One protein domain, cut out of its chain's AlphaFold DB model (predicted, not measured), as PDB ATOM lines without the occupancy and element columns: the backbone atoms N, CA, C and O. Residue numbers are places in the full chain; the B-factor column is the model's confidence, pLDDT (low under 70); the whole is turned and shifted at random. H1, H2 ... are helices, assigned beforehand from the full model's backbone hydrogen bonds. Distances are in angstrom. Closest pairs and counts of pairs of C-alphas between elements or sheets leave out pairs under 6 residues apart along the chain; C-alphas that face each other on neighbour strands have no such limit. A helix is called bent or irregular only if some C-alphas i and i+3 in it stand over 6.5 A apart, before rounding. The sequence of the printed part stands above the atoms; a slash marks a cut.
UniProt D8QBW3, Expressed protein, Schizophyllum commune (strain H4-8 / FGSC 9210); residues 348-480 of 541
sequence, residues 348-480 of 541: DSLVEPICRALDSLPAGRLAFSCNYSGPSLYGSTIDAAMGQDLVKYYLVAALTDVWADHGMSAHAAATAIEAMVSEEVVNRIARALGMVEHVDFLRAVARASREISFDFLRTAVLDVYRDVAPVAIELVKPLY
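This is residues 348 to 480 of the 541 residues of the protein "Expressed protein" of Schizophyllum commune (strain H4-8 / FGSC 9210) (UniProt D8QBW3). A long helix, H2, runs along most of an elongated body of helices, crossed by H5 and H6 and, toward its last residues, by H3. H7 and H1 pack on H3, and H4 runs side by side with H1 and reaches H5. The 133 printed residues hold seven named helices, H1 to H7 in chain order, and no named strand: all helix. The whole is compact, with a radius of gyration of the C-alphas of 14.3 A and spans of 43 by 28 by 23 A.

H2, residues 380 to 403, runs 34.0 A from C-alpha 380 at (199.423, 345.579, 159.601). H5 is residues 439 to 448, H6 454 to 465, H3 410 to 420, H4 423 to 432. H1, residues 348 to 359, begins at (207.872, 332.824, 179.605) and is only just irregular: C-alphas 349 and 352 are 6.9 A apart. H7, residues 469 to 479, is irregular: C-alphas 475 and 478 are 7.3 A apart.

H2 touches H5 about perpendicular, at 77 degrees, with residues 380 to 391 alone; the closest C-alphas, of Gly 387 and Leu 442, are 4.3 A apart. H3 touches H7 at a steep tilt of 39 degrees, opposite ways, closest at the C-alphas of Ala 416 and Ala 472, 5.3 A. H1 touches H4 at a shallow tilt of 5 degrees, closest at the C-alphas of Cys 355 and Val 425, 5.8 A. H2 and H4 are apart. Every O i to N i+4 pair is within hydrogen-bond range in H3 and H5, against 6 of 8 in H1, 19 of 20 in H2, 5 of 6 in H4, 7 of 8 in H6 and 5 of 7 in H7.

The C-alphas of Pro 375 and Pro 478, the two farthest apart, are 43.4 A apart. The printed part has no cut; H1 to H2 is a long link. pLDDT is under 70 at residues 371 to 374, 403 to 407 and 436 to 439.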
ATOM      1  N   ASP A 348     206.865 333.600 180.351       88.44
ATOM      2  CA  ASP A 348     207.872 332.824 179.605       88.44
ATOM      3  C   ASP A 348     207.987 331.365 180.083       88.44
ATOM      4  O   ASP A 348     208.222 330.448 179.298       88.44
ATOM      5  N   SER A 349     207.800 331.123 181.386       88.94
ATOM      6  CA  SER A 349     207.882 329.780 181.973       88.94
ATOM      7  C   SER A 349     206.697 328.871 181.613       88.94
ATOM      8  O   SER A 349     206.786 327.656 181.824       88.94
ATOM      9  N   LEU A 350     205.620 329.457 181.075       90.56
ATOM     10  CA  LEU A 350     204.390 328.801 180.626       90.56
ATOM     11  C   LEU A 350     204.340 328.596 179.106       90.56
ATOM     12  O   LEU A 350     203.672 327.665 178.658       90.56
ATOM     13  N   VAL A 351     205.048 329.433 178.336       92.69
ATOM     14  CA  VAL A 351     205.070 329.409 176.862       92.69
ATOM     15  C   VAL A 351     205.384 328.009 176.339       92.69
ATOM     16  O   VAL A 351     204.546 327.412 175.680       92.69
ATOM     17  N   GLU A 352     206.535 327.435 176.694       93.31
ATOM     18  CA  GLU A 352     206.955 326.105 176.220       93.31
ATOM     19  C   GLU A 352     205.936 324.980 176.557       93.31
ATOM     20  O   GLU A 352     205.577 324.208 175.667       93.31
ATOM     21  N   PRO A 353     205.388 324.869 177.786       92.69
ATOM     22  CA  PRO A 353     204.256 323.979 178.070       92.69
ATOM     23  C   PRO A 353     203.009 324.177 177.187       92.69
ATOM     24  O   PRO A 353     202.456 323.189 176.701       92.69
ATOM     25  N   ILE A 354     202.568 325.422 176.960       93.69
ATOM     26  CA  ILE A 354     201.407 325.746 176.104       93.69
ATOM     27  C   ILE A 354     201.706 325.387 174.640       93.69
ATOM     28  O   ILE A 354     200.892 324.771 173.952       93.69
ATOM     29  N   CYS A 355     202.912 325.710 174.183       93.88
ATOM     30  CA  CYS A 355     203.444 325.383 172.869       93.88
ATOM     31  C   CYS A 355     203.456 323.872 172.598       93.88
ATOM     32  O   CYS A 355     202.994 323.444 171.544       93.88
ATOM     33  N   ARG A 356     203.893 323.049 173.562       92.56
ATOM     34  CA  ARG A 356     203.826 321.580 173.453       92.56
ATOM     35  C   ARG A 356     202.397 321.050 173.391       92.56
ATOM     36  O   ARG A 356     202.164 320.048 172.722       92.56
ATOM     37  N   ALA A 357     201.450 321.695 174.077       91.50
ATOM     38  CA  ALA A 357     200.042 321.330 173.972       91.50
ATOM     39  C   ALA A 357     199.520 321.585 172.547       91.50
ATOM     40  O   ALA A 357     198.955 320.668 171.955       91.50
ATOM     41  N   LEU A 358     199.808 322.756 171.958       91.19
ATOM     42  CA  LEU A 358     199.502 323.065 170.551       91.19
ATOM     43  C   LEU A 358     200.137 322.066 169.578       91.19
ATOM     44  O   LEU A 358     199.438 321.514 168.732       91.19
ATOM     45  N   ASP A 359     201.435 321.793 169.733       90.69
ATOM     46  CA  ASP A 359     202.189 320.863 168.880       90.69
ATOM     47  C   ASP A 359     201.688 319.402 168.998       90.69
ATOM     48  O   ASP A 359     202.037 318.561 168.168       90.69
ATOM     49  N   SER A 360     200.863 319.087 170.009       90.00
ATOM     50  CA  SER A 360     200.239 317.770 170.212       90.00
ATOM     51  C   SER A 360     198.811 317.638 169.663       90.00
ATOM     52  O   SER A 360     198.262 316.533 169.655       90.00
ATOM     53  N   LEU A 361     198.191 318.733 169.201       88.94
ATOM     54  CA  LEU A 361     196.829 318.703 168.661       88.94
ATOM     55  C   LEU A 361     196.791 318.017 167.279       88.94
ATOM     56  O   LEU A 361     197.693 318.218 166.464       88.94
ATOM     57  N   PRO A 362     195.738 317.238 166.958       88.38
ATOM     58  CA  PRO A 362     195.599 316.658 165.627       88.38
ATOM     59  C   PRO A 362     195.388 317.746 164.560       88.38
ATOM     60  O   PRO A 362     194.785 318.789 164.815       88.38
ATOM     61  N   ALA A 363     195.868 317.498 163.339       82.88
ATOM     62  CA  ALA A 363     195.752 318.453 162.237       82.88
ATOM     63  C   ALA A 363     194.283 318.836 161.965       82.88
ATOM     64  O   ALA A 363     193.408 317.972 161.916       82.88
ATOM     65  N   GLY A 364     194.015 320.136 161.801       80.69
ATOM     66  CA  GLY A 364     192.655 320.669 161.649       80.69
ATOM     67  C   GLY A 364     191.836 320.754 162.946       80.69
ATOM     68  O   GLY A 364     190.652 321.071 162.883       80.69
ATOM     69  N   ARG A 365     192.431 320.489 164.122       87.12
ATOM     70  CA  ARG A 365     191.762 320.664 165.424       87.12
ATOM     71  C   ARG A 365     191.422 322.122 165.725       87.12
ATOM     72  O   ARG A 365     190.340 322.391 166.240       87.12
ATOM     73  N   LEU A 366     192.346 323.034 165.422       85.94
ATOM     74  CA  LEU A 366     192.103 324.468 165.509       85.94
ATOM     75  C   LEU A 366     191.445 324.947 164.218       85.94
ATOM     76  O   LEU A 366     191.925 324.659 163.123       85.94
ATOM     77  N   ALA A 367     190.366 325.707 164.363       83.50
ATOM     78  CA  ALA A 367     189.666 326.351 163.265       83.50
ATOM     79  C   ALA A 367     189.225 327.747 163.708       83.50
ATOM     80  O   ALA A 367     188.681 327.914 164.796       83.50
ATOM     81  N   PHE A 368     189.432 328.741 162.847       85.56
ATOM     82  CA  PHE A 368     188.944 330.100 163.048       85.56
ATOM     83  C   PHE A 368     187.876 330.379 161.989       85.56
ATOM     84  O   PHE A 368     188.172 330.469 160.799       85.56
ATOM     85  N   SER A 369     186.611 330.444 162.408       76.00
ATOM     86  CA  SER A 369     185.462 330.604 161.502       76.00
ATOM     87  C   SER A 369     185.365 332.008 160.893       76.00
ATOM     88  O   SER A 369     184.810 332.176 159.808       76.00
ATOM     89  N   CYS A 370     185.945 333.013 161.551       77.62
ATOM     90  CA  CYS A 370     185.933 334.419 161.145       77.62
ATOM     91  C   CYS A 370     187.006 334.748 160.084       77.62
ATOM     92  O   CYS A 370     187.794 335.678 160.259       77.62
ATOM     93  N   ASN A 371     187.047 333.998 158.978       64.12
ATOM     94  CA  ASN A 371     188.018 334.170 157.885       64.12
ATOM     95  C   ASN A 371     187.759 335.432 157.032       64.12
ATOM     96  O   ASN A 371     187.458 335.361 155.841       64.12
ATOM     97  N   TYR A 372     187.901 336.609 157.642       66.75
ATOM     98  CA  TYR A 372     187.824 337.890 156.954       66.75
ATOM     99  C   TYR A 372     189.165 338.217 156.272       66.75
ATOM    100  O   TYR A 372     190.119 338.674 156.902       66.75
ATOM    101  N   SER A 373     189.229 338.006 154.958       64.50
ATOM    102  CA  SER A 373     190.420 338.245 154.124       64.50
ATOM    103  C   SER A 373     190.523 339.666 153.551       64.50
ATOM    104  O   SER A 373     191.447 339.958 152.790       64.50
ATOM    105  N   GLY A 374     189.593 340.564 153.897       67.69
ATOM    106  CA  GLY A 374     189.559 341.924 153.363       67.69
ATOM    107  C   GLY A 374     190.796 342.769 153.723       67.69
ATOM    108  O   GLY A 374     191.574 342.425 154.625       67.69
ATOM    109  N   PRO A 375     191.001 343.894 153.014       74.25
ATOM    110  CA  PRO A 375     192.209 344.697 153.137       74.25
ATOM    111  C   PRO A 375     192.377 345.323 154.529       74.25
ATOM    112  O   PRO A 375     191.418 345.609 155.256       74.25
ATOM    113  N   SER A 376     193.639 345.585 154.875       80.19
ATOM    114  CA  SER A 376     193.976 346.430 156.019       80.19
ATOM    115  C   SER A 376     193.529 347.867 155.748       80.19
ATOM    116  O   SER A 376     193.863 348.438 154.707       80.19
ATOM    117  N   LEU A 377     192.788 348.460 156.685       81.56
ATOM    118  CA  LEU A 377     192.395 349.872 156.603       81.56
ATOM    119  C   LEU A 377     193.447 350.783 157.244       81.56
ATOM    120  O   LEU A 377     193.677 351.884 156.740       81.56
ATOM    121  N   TYR A 378     194.102 350.300 158.306       83.69
ATOM    122  CA  TYR A 378     194.972 351.084 159.186       83.69
ATOM    123  C   TYR A 378     196.453 350.673 159.135       83.69
ATOM    124  O   TYR A 378     197.302 351.378 159.669       83.69
ATOM    125  N   GLY A 379     196.783 349.565 158.468       85.81
ATOM    126  CA  GLY A 379     198.127 348.993 158.420       85.81
ATOM    127  C   GLY A 379     198.275 347.767 159.323       85.81
ATOM    128  O   GLY A 379     197.597 347.621 160.341       85.81
ATOM    129  N   SER A 380     199.196 346.876 158.948       87.00
ATOM    130  CA  SER A 380     199.423 345.579 159.601       87.00
ATOM    131  C   SER A 380     199.735 345.677 161.096       87.00
ATOM    132  O   SER A 380     199.347 344.780 161.839       87.00
ATOM    133  N   THR A 381     200.395 346.750 161.542       89.06
ATOM    134  CA  THR A 381     200.741 346.994 162.952       89.06
ATOM    135  C   THR A 381     199.528 347.364 163.810       89.06
ATOM    136  O   THR A 381     199.414 346.888 164.936       89.06
ATOM    137  N   ILE A 382     198.604 348.183 163.290       91.00
ATOM    138  CA  ILE A 382     197.386 348.580 164.022       91.00
ATOM    139  C   ILE A 382     196.391 347.421 164.050       91.00
ATOM    140  O   ILE A 382     195.872 347.102 165.119       91.00
ATOM    141  N   ASP A 383     196.192 346.745 162.909       91.25
ATOM    142  CA  ASP A 383     195.404 345.508 162.837       91.25
ATOM    143  C   ASP A 383     195.908 344.484 163.882       91.25
ATOM    144  O   ASP A 383     195.119 343.872 164.593       91.25
ATOM    145  N   ALA A 384     197.230 344.317 164.025       91.00
ATOM    146  CA  ALA A 384     197.818 343.396 164.999       91.00
ATOM    147  C   ALA A 384     197.575 343.807 166.459       91.00
ATOM    148  O   ALA A 384     197.208 342.962 167.273       91.00
ATOM    149  N   ALA A 385     197.775 345.087 166.792       92.06
ATOM    150  CA  ALA A 385     197.618 345.595 168.155       92.06
ATOM    151  C   ALA A 385     196.162 345.485 168.637       92.06
ATOM    152  O   ALA A 385     195.906 344.884 169.678       92.06
ATOM    153  N   MET A 386     195.209 345.967 167.829       93.44
ATOM    154  CA  MET A 386     193.773 345.824 168.100       93.44
ATOM    155  C   MET A 386     193.380 344.345 168.249       93.44
ATOM    156  O   MET A 386     192.622 343.986 169.145       93.44
ATOM    157  N   GLY A 387     193.949 343.466 167.418       93.94
ATOM    158  CA  GLY A 387     193.718 342.024 167.493       93.94
ATOM    159  C   GLY A 387     194.239 341.406 168.787       93.94
ATOM    160  O   GLY A 387     193.554 340.582 169.388       93.94
ATOM    161  N   GLN A 388     195.421 341.819 169.249       94.62
ATOM    162  CA  GLN A 388     195.979 341.338 170.511       94.62
ATOM    163  C   GLN A 388     195.135 341.787 171.708       94.62
ATOM    164  O   GLN A 388     194.888 340.984 172.605       94.62
ATOM    165  N   ASP A 389     194.674 343.038 171.721       94.50
ATOM    166  CA  ASP A 389     193.880 343.574 172.830       94.50
ATOM    167  C   ASP A 389     192.459 342.984 172.860       94.50
ATOM    168  O   ASP A 389     191.978 342.632 173.937       94.50
ATOM    169  N   LEU A 390     191.846 342.722 171.695       95.00
ATOM    170  CA  LEU A 390     190.615 341.923 171.575       95.00
ATOM    171  C   LEU A 390     190.791 340.496 172.119       95.00
ATOM    172  O   LEU A 390     189.968 340.034 172.907       95.00
ATOM    173  N   VAL A 391     191.863 339.792 171.732       95.88
ATOM    174  CA  VAL A 391     192.126 338.422 172.211       95.88
ATOM    175  C   VAL A 391     192.366 338.399 173.723       95.88
ATOM    176  O   VAL A 391     191.769 337.567 174.405       95.88
ATOM    177  N   LYS A 392     193.178 339.323 174.265       95.50
ATOM    178  CA  LYS A 392     193.362 339.482 175.721       95.50
ATOM    179  C   LYS A 392     192.014 339.683 176.403       95.50
ATOM    180  O   LYS A 392     191.682 338.923 177.305       95.50
ATOM    181  N   TYR A 393     191.220 340.647 175.934       95.12
ATOM    182  CA  TYR A 393     189.905 340.947 176.486       95.12
ATOM    183  C   TYR A 393     188.988 339.710 176.528       95.12
ATOM    184  O   TYR A 393     188.460 339.374 177.588       95.12
ATOM    185  N   TYR A 394     188.839 338.988 175.411       95.00
ATOM    186  CA  TYR A 394     187.978 337.803 175.355       95.00
ATOM    187  C   TYR A 394     188.436 336.690 176.307       95.00
ATOM    188  O   TYR A 394     187.590 336.050 176.938       95.00
ATOM    189  N   LEU A 395     189.753 336.482 176.441       94.38
ATOM    190  CA  LEU A 395     190.333 335.529 177.392       94.38
ATOM    191  C   LEU A 395     190.089 335.956 178.846       94.38
ATOM    192  O   LEU A 395     189.677 335.123 179.649       94.38
ATOM    193  N   VAL A 396     190.277 337.237 179.184       92.31
ATOM    194  CA  VAL A 396     190.006 337.766 180.533       92.31
ATOM    195  C   VAL A 396     188.536 337.589 180.885       92.31
ATOM    196  O   VAL A 396     188.241 337.008 181.920       92.31
ATOM    197  N   ALA A 397     187.615 338.004 180.009       89.19
ATOM    198  CA  ALA A 397     186.182 337.855 180.241       89.19
ATOM    199  C   ALA A 397     185.800 336.383 180.491       89.19
ATOM    200  O   ALA A 397     185.097 336.086 181.451       89.19
ATOM    201  N   ALA A 398     186.326 335.445 179.690       88.44
ATOM    202  CA  ALA A 398     186.088 334.010 179.879       88.44
ATOM    203  C   ALA A 398     186.700 333.432 181.173       88.44
ATOM    204  O   ALA A 398     186.129 332.511 181.752       88.44
ATOM    205  N   LEU A 399     187.837 333.957 181.645       85.69
ATOM    206  CA  LEU A 399     188.392 333.584 182.951       85.69
ATOM    207  C   LEU A 399     187.572 334.177 184.104       85.69
ATOM    208  O   LEU A 399     187.294 333.466 185.069       85.69
ATOM    209  N   THR A 400     187.142 335.437 184.001       81.88
ATOM    210  CA  THR A 400     186.305 336.114 185.005       81.88
ATOM    211  C   THR A 400     184.952 335.418 185.164       81.88
ATOM    212  O   THR A 400     184.575 335.107 186.291       81.88
ATOM    213  N   ASP A 401     184.278 335.085 184.055       74.25
ATOM    214  CA  ASP A 401     182.965 334.414 184.036       74.25
ATOM    215  C   ASP A 401     182.962 333.021 184.712       74.25
ATOM    216  O   ASP A 401     181.894 332.512 185.049       74.25
ATOM    217  N   VAL A 402     184.128 332.379 184.892       71.12
ATOM    218  CA  VAL A 402     184.237 330.979 185.363       71.12
ATOM    219  C   VAL A 402     185.050 330.826 186.661       71.12
ATOM    220  O   VAL A 402     184.758 329.938 187.466       71.12
ATOM    221  N   TRP A 403     186.067 331.662 186.902       67.94
ATOM    222  CA  TRP A 403     187.076 331.424 187.951       67.94
ATOM    223  C   TRP A 403     187.157 332.478 189.066       67.94
ATOM    224  O   TRP A 403     187.945 332.277 189.995       67.94
ATOM    225  N   ALA A 404     186.342 333.541 189.037       59.78
ATOM    226  CA  ALA A 404     186.341 334.579 190.080       59.78
ATOM    227  C   ALA A 404     186.130 334.002 191.500       59.78
ATOM    228  O   ALA A 404     186.905 334.304 192.409       59.78
ATOM    229  N   ASP A 405     185.164 333.092 191.663       58.97
ATOM    230  CA  ASP A 405     184.868 332.417 192.940       58.97
ATOM    231  C   ASP A 405     185.817 331.246 193.258       58.97
ATOM    232  O   ASP A 405     185.932 330.803 194.401       58.97
ATOM    233  N   HIS A 406     186.534 330.734 192.253       65.62
ATOM    234  CA  HIS A 406     187.419 329.567 192.373       65.62
ATOM    235  C   HIS A 406     188.838 329.921 192.854       65.62
ATOM    236  O   HIS A 406     189.734 329.072 192.874       65.62
ATOM    237  N   GLY A 407     189.053 331.171 193.263       68.50
ATOM    238  CA  GLY A 407     190.296 331.624 193.873       68.50
ATOM    239  C   GLY A 407     191.367 332.107 192.892       68.50
ATOM    240  O   GLY A 407     192.472 332.403 193.343       68.50
ATOM    241  N   MET A 408     191.085 332.215 191.588       79.88
ATOM    242  CA  MET A 408     192.038 332.800 190.639       79.88
ATOM    243  C   MET A 408     192.325 334.265 191.014       79.88
ATOM    244  O   MET A 408     191.418 335.025 191.343       79.88
ATOM    245  N   SER A 409     193.599 334.661 190.988       78.38
ATOM    246  CA  SER A 409     194.022 336.049 191.191       78.38
ATOM    247  C   SER A 409     194.239 336.745 189.847       78.38
ATOM    248  O   SER A 409     194.651 336.098 188.883       78.38
ATOM    249  N   ALA A 410     194.052 338.067 189.782       82.00
ATOM    250  CA  ALA A 410     194.307 338.828 188.554       82.00
ATOM    251  C   ALA A 410     195.753 338.675 188.051       82.00
ATOM    252  O   ALA A 410     195.979 338.589 186.850       82.00
ATOM    253  N   HIS A 411     196.732 338.530 188.952       85.50
ATOM    254  CA  HIS A 411     198.109 338.204 188.565       85.50
ATOM    255  C   HIS A 411     198.219 336.819 187.902       85.50
ATOM    256  O   HIS A 411     198.890 336.699 186.877       85.50
ATOM    257  N   ALA A 412     197.538 335.792 188.430       86.50
ATOM    258  CA  ALA A 412     197.496 334.465 187.812       86.50
ATOM    259  C   ALA A 412     196.821 334.503 186.430       86.50
ATOM    260  O   ALA A 412     197.352 333.929 185.480       86.50
ATOM    261  N   ALA A 413     195.694 335.214 186.309       89.25
ATOM    262  CA  ALA A 413     194.994 335.415 185.044       89.25
ATOM    263  C   ALA A 413     195.884 336.137 184.024       89.25
ATOM    264  O   ALA A 413     196.141 335.593 182.953       89.25
ATOM    265  N   ALA A 414     196.434 337.303 184.378       90.94
ATOM    266  CA  ALA A 414     197.340 338.071 183.530       90.94
ATOM    267  C   ALA A 414     198.552 337.236 183.088       90.94
ATOM    268  O   ALA A 414     198.835 337.171 181.900       90.94
ATOM    269  N   THR A 415     199.197 336.499 184.000       91.50
ATOM    270  CA  THR A 415     200.356 335.646 183.666       91.50
ATOM    271  C   THR A 415     199.991 334.519 182.690       91.50
ATOM    272  O   THR A 415     200.764 334.219 181.780       91.50
ATOM    273  N   ALA A 416     198.806 333.912 182.831       92.69
ATOM    274  CA  ALA A 416     198.307 332.914 181.881       92.69
ATOM    275  C   ALA A 416     197.968 333.535 180.516       92.69
ATOM    276  O   ALA A 416     198.294 332.959 179.479       92.69
ATOM    277  N   ILE A 417     197.332 334.709 180.506       94.44
ATOM    278  CA  ILE A 417     196.925 335.421 179.290       94.44
ATOM    279  C   ILE A 417     198.144 335.930 178.523       94.44
ATOM    280  O   ILE A 417     198.235 335.670 177.329       94.44
ATOM    281  N   GLU A 418     199.107 336.572 179.187       94.25
ATOM    282  CA  GLU A 418     200.374 337.026 178.598       94.25
ATOM    283  C   GLU A 418     201.149 335.873 177.953       94.25
ATOM    284  O   GLU A 418     201.694 336.038 176.864       94.25
ATOM    285  N   ALA A 419     201.144 334.685 178.569       94.31
ATOM    286  CA  ALA A 419     201.720 333.490 177.963       94.31
ATOM    287  C   ALA A 419     200.917 333.003 176.744       94.31
ATOM    288  O   ALA A 419     201.507 332.703 175.707       94.31
ATOM    289  N   MET A 420     199.581 332.961 176.830       95.06
ATOM    290  CA  MET A 420     198.709 332.556 175.718       95.06
ATOM    291  C   MET A 420     198.772 333.512 174.514       95.06
ATOM    292  O   MET A 420     198.722 333.044 173.381       95.06
ATOM    293  N   VAL A 421     198.919 334.823 174.731       94.62
ATOM    294  CA  VAL A 421     199.044 335.841 173.663       94.62
ATOM    295  C   VAL A 421     200.494 336.240 173.367       94.62
ATOM    296  O   VAL A 421     200.732 337.239 172.676       94.62
ATOM    297  N   SER A 422     201.458 335.478 173.894       93.44
ATOM    298  CA  SER A 422     202.877 335.629 173.578       93.44
ATOM    299  C   SER A 422     203.130 335.370 172.094       93.44
ATOM    300  O   SER A 422     202.402 334.608 171.452       93.44
ATOM    301  N   GLU A 423     204.189 335.981 171.554       92.00
ATOM    302  CA  GLU A 423     204.555 335.803 170.149       92.00
ATOM    303  C   GLU A 423     204.685 334.308 169.814       92.00
ATOM    304  O   GLU A 423     203.990 333.821 168.936       92.00
ATOM    305  N   GLU A 424     205.458 333.524 170.569       93.00
ATOM    306  CA  GLU A 424     205.699 332.112 170.239       93.00
ATOM    307  C   GLU A 424     204.423 331.237 170.213       93.00
ATOM    308  O   GLU A 424     204.296 330.358 169.348       93.00
ATOM    309  N   VAL A 425     203.455 331.490 171.105       93.69
ATOM    310  CA  VAL A 425     202.167 330.773 171.124       93.69
ATOM    311  C   VAL A 425     201.297 331.199 169.938       93.69
ATOM    312  O   VAL A 425     200.799 330.341 169.205       93.69
ATOM    313  N   VAL A 426     201.189 332.503 169.663       93.06
ATOM    314  CA  VAL A 426     200.474 333.029 168.485       93.06
ATOM    315  C   VAL A 426     201.123 332.536 167.181       93.06
ATOM    316  O   VAL A 426     200.419 332.141 166.251       93.06
ATOM    317  N   ASN A 427     202.457 332.433 167.136       90.88
ATOM    318  CA  ASN A 427     203.224 331.873 166.021       90.88
ATOM    319  C   ASN A 427     202.853 330.410 165.755       90.88
ATOM    320  O   ASN A 427     202.918 329.970 164.607       90.88
ATOM    321  N   ARG A 428     202.511 329.623 166.781       90.75
ATOM    322  CA  ARG A 428     202.023 328.242 166.617       90.75
ATOM    323  C   ARG A 428     200.555 328.191 166.207       90.75
ATOM    324  O   ARG A 428     200.243 327.479 165.256       90.75
ATOM    325  N   ILE A 429     199.691 328.980 166.846       92.06
ATOM    326  CA  ILE A 429     198.260 329.078 166.509       92.06
ATOM    327  C   ILE A 429     198.074 329.437 165.030       92.06
ATOM    328  O   ILE A 429     197.381 328.723 164.311       92.06
ATOM    329  N   ALA A 430     198.751 330.479 164.541       89.62
ATOM    330  CA  ALA A 430     198.669 330.902 163.144       89.62
ATOM    331  C   ALA A 430     199.090 329.788 162.166       89.62
ATOM    332  O   ALA A 430     198.367 329.500 161.212       89.62
ATOM    333  N   ARG A 431     200.207 329.093 162.436       88.44
ATOM    334  CA  ARG A 431     200.666 327.952 161.619       88.44
ATOM    335  C   ARG A 431     199.678 326.782 161.638       88.44
ATOM    336  O   ARG A 431     199.426 326.193 160.591       88.44
ATOM    337  N   ALA A 432     199.092 326.465 162.793       87.81
ATOM    338  CA  ALA A 432     198.078 325.417 162.928       87.81
ATOM    339  C   ALA A 432     196.756 325.764 162.210       87.81
ATOM    340  O   ALA A 432     196.077 324.866 161.718       87.81
ATOM    341  N   LEU A 433     196.434 327.057 162.090       87.94
ATOM    342  CA  LEU A 433     195.334 327.593 161.278       87.94
ATOM    343  C   LEU A 433     195.675 327.720 159.776       87.94
ATOM    344  O   LEU A 433     194.835 328.171 158.999       87.94
ATOM    345  N   GLY A 434     196.887 327.346 159.347       83.88
ATOM    346  CA  GLY A 434     197.329 327.433 157.948       83.88
ATOM    347  C   GLY A 434     197.705 328.843 157.469       83.88
ATOM    348  O   GLY A 434     197.784 329.073 156.264       83.88
ATOM    349  N   MET A 435     197.926 329.788 158.386       83.75
ATOM    350  CA  MET A 435     198.338 331.164 158.082       83.75
ATOM    351  C   MET A 435     199.862 331.269 157.888       83.75
ATOM    352  O   MET A 435     200.625 330.459 158.417       83.75
ATOM    353  N   VAL A 436     200.305 332.269 157.115       65.19
ATOM    354  CA  VAL A 436     201.710 332.405 156.684       65.19
ATOM    355  C   VAL A 436     202.542 333.202 157.688       65.19
ATOM    356  O   VAL A 436     203.616 332.746 158.078       65.19
ATOM    357  N   GLU A 437     202.057 334.362 158.144       61.41
ATOM    358  CA  GLU A 437     202.668 335.101 159.250       61.41
ATOM    359  C   GLU A 437     201.891 334.884 160.550       61.41
ATOM    360  O   GLU A 437     200.670 334.752 160.579       61.41
ATOM    361  N   HIS A 438     202.597 334.932 161.675       57.38
ATOM    362  CA  HIS A 438     201.980 334.844 162.995       57.38
ATOM    363  C   HIS A 438     201.014 335.992 163.296       57.38
ATOM    364  O   HIS A 438     199.949 335.812 163.887       57.38
ATOM    365  N   VAL A 439     201.382 337.182 162.824       62.69
ATOM    366  CA  VAL A 439     200.601 338.403 162.956       62.69
ATOM    367  C   VAL A 439     199.254 338.280 162.225       62.69
ATOM    368  O   VAL A 439     198.317 338.995 162.572       62.69
ATOM    369  N   ASP A 440     199.115 337.371 161.249       77.75
ATOM    370  CA  ASP A 440     197.880 337.191 160.472       77.75
ATOM    371  C   ASP A 440     196.694 336.740 161.321       77.75
ATOM    372  O   ASP A 440     195.583 337.189 161.051       77.75
ATOM    373  N   PHE A 441     196.903 335.961 162.390       89.00
ATOM    374  CA  PHE A 441     195.808 335.598 163.293       89.00
ATOM    375  C   PHE A 441     195.238 336.835 164.004       89.00
ATOM    376  O   PHE A 441     194.032 337.080 163.970       89.00
ATOM    377  N   LEU A 442     196.106 337.671 164.582       92.50
ATOM    378  CA  LEU A 442     195.686 338.897 165.270       92.50
ATOM    379  C   LEU A 442     195.089 339.912 164.281       92.50
ATOM    380  O   LEU A 442     194.026 340.476 164.543       92.50
ATOM    381  N   ARG A 443     195.703 340.072 163.097       89.75
ATOM    382  CA  ARG A 443     195.148 340.878 161.996       89.75
ATOM    383  C   ARG A 443     193.753 340.382 161.594       89.75
ATOM    384  O   ARG A 443     192.869 341.206 161.385       89.75
ATOM    385  N   ALA A 444     193.534 339.069 161.492       89.50
ATOM    386  CA  ALA A 444     192.238 338.495 161.130       89.50
ATOM    387  C   ALA A 444     191.169 338.783 162.196       89.50
ATOM    388  O   ALA A 444     190.077 339.223 161.837       89.50
ATOM    389  N   VAL A 445     191.490 338.643 163.491       92.75
ATOM    390  CA  VAL A 445     190.586 339.009 164.600       92.75
ATOM    391  C   VAL A 445     190.171 340.485 164.513       92.75
ATOM    392  O   VAL A 445     188.977 340.780 164.497       92.75
ATOM    393  N   ALA A 446     191.125 341.411 164.373       91.88
ATOM    394  CA  ALA A 446     190.833 342.847 164.286       91.88
ATOM    395  C   ALA A 446     190.106 343.271 163.005       91.88
ATOM    396  O   ALA A 446     189.414 344.289 162.983       91.88
ATOM    397  N   ARG A 447     190.276 342.535 161.901       89.94
ATOM    398  CA  ARG A 447     189.537 342.819 160.666       89.94
ATOM    399  C   ARG A 447     188.117 342.273 160.715       89.94
ATOM    400  O   ARG A 447     187.212 342.962 160.242       89.94
ATOM    401  N   ALA A 448     187.929 341.100 161.320       90.25
ATOM    402  CA  ALA A 448     186.628 340.494 161.570       90.25
ATOM    403  C   ALA A 448     185.770 341.325 162.538       90.25
ATOM    404  O   ALA A 448     184.576 341.483 162.296       90.25
ATOM    405  N   SER A 449     186.359 341.929 163.580       90.25
ATOM    406  CA  SER A 449     185.633 342.720 164.597       90.25
ATOM    407  C   SER A 449     184.949 343.992 164.077       90.25
ATOM    408  O   SER A 449     184.291 344.689 164.844       90.25
ATOM    409  N   ARG A 450     185.141 344.329 162.797       85.19
ATOM    410  CA  ARG A 450     184.515 345.471 162.111       85.19
ATOM    411  C   ARG A 450     183.202 345.094 161.417       85.19
ATOM    412  O   ARG A 450     182.445 345.976 161.040       85.19
ATOM    413  N   GLU A 451     182.990 343.797 161.188       84.25
ATOM    414  CA  GLU A 451     182.009 343.250 160.232       84.25
ATOM    415  C   GLU A 451     181.203 342.073 160.825       84.25
ATOM    416  O   GLU A 451     180.153 341.701 160.309       84.25
ATOM    417  N   ILE A 452     181.691 341.483 161.921       87.56
ATOM    418  CA  ILE A 452     181.102 340.349 162.642       87.56
ATOM    419  C   ILE A 452     180.745 340.799 164.065       87.56
ATOM    420  O   ILE A 452     181.464 341.599 164.666       87.56
ATOM    421  N   SER A 453     179.640 340.286 164.619       85.94
ATOM    422  CA  SER A 453     179.207 340.624 165.978       85.94
ATOM    423  C   SER A 453     180.220 340.196 167.044       85.94
ATOM    424  O   SER A 453     180.924 339.189 166.915       85.94
ATOM    425  N   PHE A 454     180.266 340.974 168.127       85.50
ATOM    426  CA  PHE A 454     181.237 340.822 169.208       85.50
ATOM    427  C   PHE A 454     181.180 339.429 169.853       85.50
ATOM    428  O   PHE A 454     182.225 338.813 170.045       85.50
ATOM    429  N   ASP A 455     179.978 338.893 170.089       86.62
ATOM    430  CA  ASP A 455     179.778 337.558 170.667       86.62
ATOM    431  C   ASP A 455     180.238 336.430 169.740       86.62
ATOM    432  O   ASP A 455     180.901 335.499 170.188       86.62
ATOM    433  N   PHE A 456     179.950 336.517 168.435       90.50
ATOM    434  CA  PHE A 456     180.377 335.489 167.481       90.50
ATOM    435  C   PHE A 456     181.903 335.466 167.354       90.50
ATOM    436  O   PHE A 456     182.513 334.396 167.352       90.50
ATOM    437  N   LEU A 457     182.539 336.643 167.304       92.25
ATOM    438  CA  LEU A 457     183.996 336.738 167.297       92.25
ATOM    439  C   LEU A 457     184.608 336.273 168.627       92.25
ATOM    440  O   LEU A 457     185.600 335.547 168.598       92.25
ATOM    441  N   ARG A 458     183.997 336.610 169.773       92.00
ATOM    442  CA  ARG A 458     184.382 336.093 171.097       92.00
ATOM    443  C   ARG A 458     184.374 334.565 171.099       92.00
ATOM    444  O   ARG A 458     185.375 333.963 171.475       92.00
ATOM    445  N   THR A 459     183.292 333.934 170.636       91.81
ATOM    446  CA  THR A 459     183.193 332.470 170.528       91.81
ATOM    447  C   THR A 459     184.266 331.901 169.599       91.81
ATOM    448  O   THR A 459     184.980 330.985 169.994       91.81
ATOM    449  N   ALA A 460     184.449 332.472 168.403       92.44
ATOM    450  CA  ALA A 460     185.443 332.002 167.436       92.44
ATOM    451  C   ALA A 460     186.897 332.136 167.931       92.44
ATOM    452  O   ALA A 460     187.731 331.291 167.613       92.44
ATOM    453  N   VAL A 461     187.215 333.170 168.720       94.25
ATOM    454  CA  VAL A 461     188.524 333.313 169.378       94.25
ATOM    455  C   VAL A 461     188.675 332.295 170.506       94.25
ATOM    456  O   VAL A 461     189.680 331.589 170.556       94.25
ATOM    457  N   LEU A 462     187.688 332.175 171.398       93.69
ATOM    458  CA  LEU A 462     187.753 331.238 172.525       93.69
ATOM    459  C   LEU A 462     187.828 329.775 172.067       93.69
ATOM    460  O   LEU A 462     188.494 328.977 172.722       93.69
ATOM    461  N   ASP A 463     187.251 329.435 170.915       92.38
ATOM    462  CA  ASP A 463     187.369 328.105 170.315       92.38
ATOM    463  C   ASP A 463     188.785 327.774 169.827       92.38
ATOM    464  O   ASP A 463     189.216 326.628 169.960       92.38
ATOM    465  N   VAL A 464     189.554 328.767 169.368       93.12
ATOM    466  CA  VAL A 464     190.985 328.601 169.055       93.12
ATOM    467  C   VAL A 464     191.818 328.398 170.329       93.12
ATOM    468  O   VAL A 464     192.773 327.624 170.323       93.12
ATOM    469  N   TYR A 465     191.443 329.031 171.446       93.62
ATOM    470  CA  TYR A 465     192.133 328.870 172.734       93.62
ATOM    471  C   TYR A 465     191.606 327.704 173.596       93.62
ATOM    472  O   TYR A 465     192.182 327.412 174.647       93.62
ATOM    473  N   ARG A 466     190.555 326.997 173.156       90.69
ATOM    474  CA  ARG A 466     189.799 326.008 173.950       90.69
ATOM    475  C   ARG A 466     190.665 324.900 174.556       90.69
ATOM    476  O   ARG A 466     190.459 324.538 175.711       90.69
ATOM    477  N   ASP A 467     191.631 324.381 173.799       86.94
ATOM    478  CA  ASP A 467     192.487 323.271 174.244       86.94
ATOM    479  C   ASP A 467     193.740 323.736 175.014       86.94
ATOM    480  O   ASP A 467     194.330 322.953 175.757       86.94
ATOM    481  N   VAL A 468     194.145 325.006 174.876       88.94
ATOM    482  CA  VAL A 468     195.340 325.568 175.540       88.94
ATOM    483  C   VAL A 468     195.036 326.305 176.837       88.94
ATOM    484  O   VAL A 468     195.860 326.275 177.752       88.94
ATOM    485  N   ALA A 469     193.861 326.927 176.960       90.44
ATOM    486  CA  ALA A 469     193.478 327.634 178.176       90.44
ATOM    487  C   ALA A 469     193.526 326.727 179.425       90.44
ATOM    488  O   ALA A 469     194.154 327.141 180.399       90.44
ATOM    489  N   PRO A 470     193.019 325.472 179.422       90.06
ATOM    490  CA  PRO A 470     193.155 324.567 180.568       90.06
ATOM    491  C   PRO A 470     194.612 324.294 180.973       90.06
ATOM    492  O   PRO A 470     194.909 324.178 182.160       90.06
ATOM    493  N   VAL A 471     195.533 324.240 180.003       90.69
ATOM    494  CA  VAL A 471     196.969 324.033 180.253       90.69
ATOM    495  C   VAL A 471     197.580 325.263 180.921       90.69
ATOM    496  O   VAL A 471     198.254 325.129 181.940       90.69
ATOM    497  N   ALA A 472     197.303 326.464 180.406       90.00
ATOM    498  CA  ALA A 472     197.757 327.710 181.023       90.00
ATOM    499  C   ALA A 472     197.204 327.866 182.457       90.00
ATOM    500  O   ALA A 472     197.966 328.151 183.382       90.00
ATOM    501  N   ILE A 473     195.904 327.599 182.644       88.75
ATOM    502  CA  ILE A 473     195.166 327.657 183.918       88.75
ATOM    503  C   ILE A 473     195.778 326.728 184.979       88.75
ATOM    504  O   ILE A 473     196.087 327.193 186.079       88.75
ATOM    505  N   GLU A 474     196.006 325.445 184.670       89.00
ATOM    506  CA  GLU A 474     196.599 324.493 185.626       89.00
ATOM    507  C   GLU A 474     198.043 324.854 186.006       89.00
ATOM    508  O   GLU A 474     198.468 324.596 187.133       89.00
ATOM    509  N   LEU A 475     198.798 325.496 185.109       88.56
ATOM    510  CA  LEU A 475     200.168 325.925 185.393       88.56
ATOM    511  C   LEU A 475     200.236 327.189 186.270       88.56
ATOM    512  O   LEU A 475     201.153 327.294 187.086       88.56
ATOM    513  N   VAL A 476     199.278 328.123 186.167       87.75
ATOM    514  CA  VAL A 476     199.186 329.294 187.075       87.75
ATOM    515  C   VAL A 476     198.455 329.010 188.389       87.75
ATOM    516  O   VAL A 476     198.477 329.841 189.294       87.75
ATOM    517  N   LYS A 477     197.861 327.825 188.547       86.62
ATOM    518  CA  LYS A 477     197.177 327.353 189.765       86.62
ATOM    519  C   LYS A 477     197.939 327.593 191.086       86.62
ATOM    520  O   LYS A 477     197.291 327.950 192.072       86.62
ATOM    521  N   PRO A 478     199.288 327.512 191.163       85.25
ATOM    522  CA  PRO A 478     200.026 327.865 192.383       85.25
ATOM    523  C   PRO A 478     199.981 329.360 192.769       85.25
ATOM    524  O   PRO A 478     200.318 329.694 193.904       85.25
ATOM    525  N   LEU A 479     199.573 330.256 191.861       78.44
ATOM    526  CA  LEU A 479     199.461 331.709 192.078       78.44
ATOM    527  C   LEU A 479     198.088 332.149 192.636       78.44
ATOM    528  O   LEU A 479     197.939 333.290 193.072       78.44
ATOM    529  N   TYR A 480     197.090 331.258 192.677       78.31
ATOM    530  CA  TYR A 480     195.712 331.559 193.123       78.31
ATOM    531  C   TYR A 480     195.635 332.025 194.595       78.31
ATOM    532  O   TYR A 480     194.777 332.809 195.006       78.31
TER     533      TYR A 480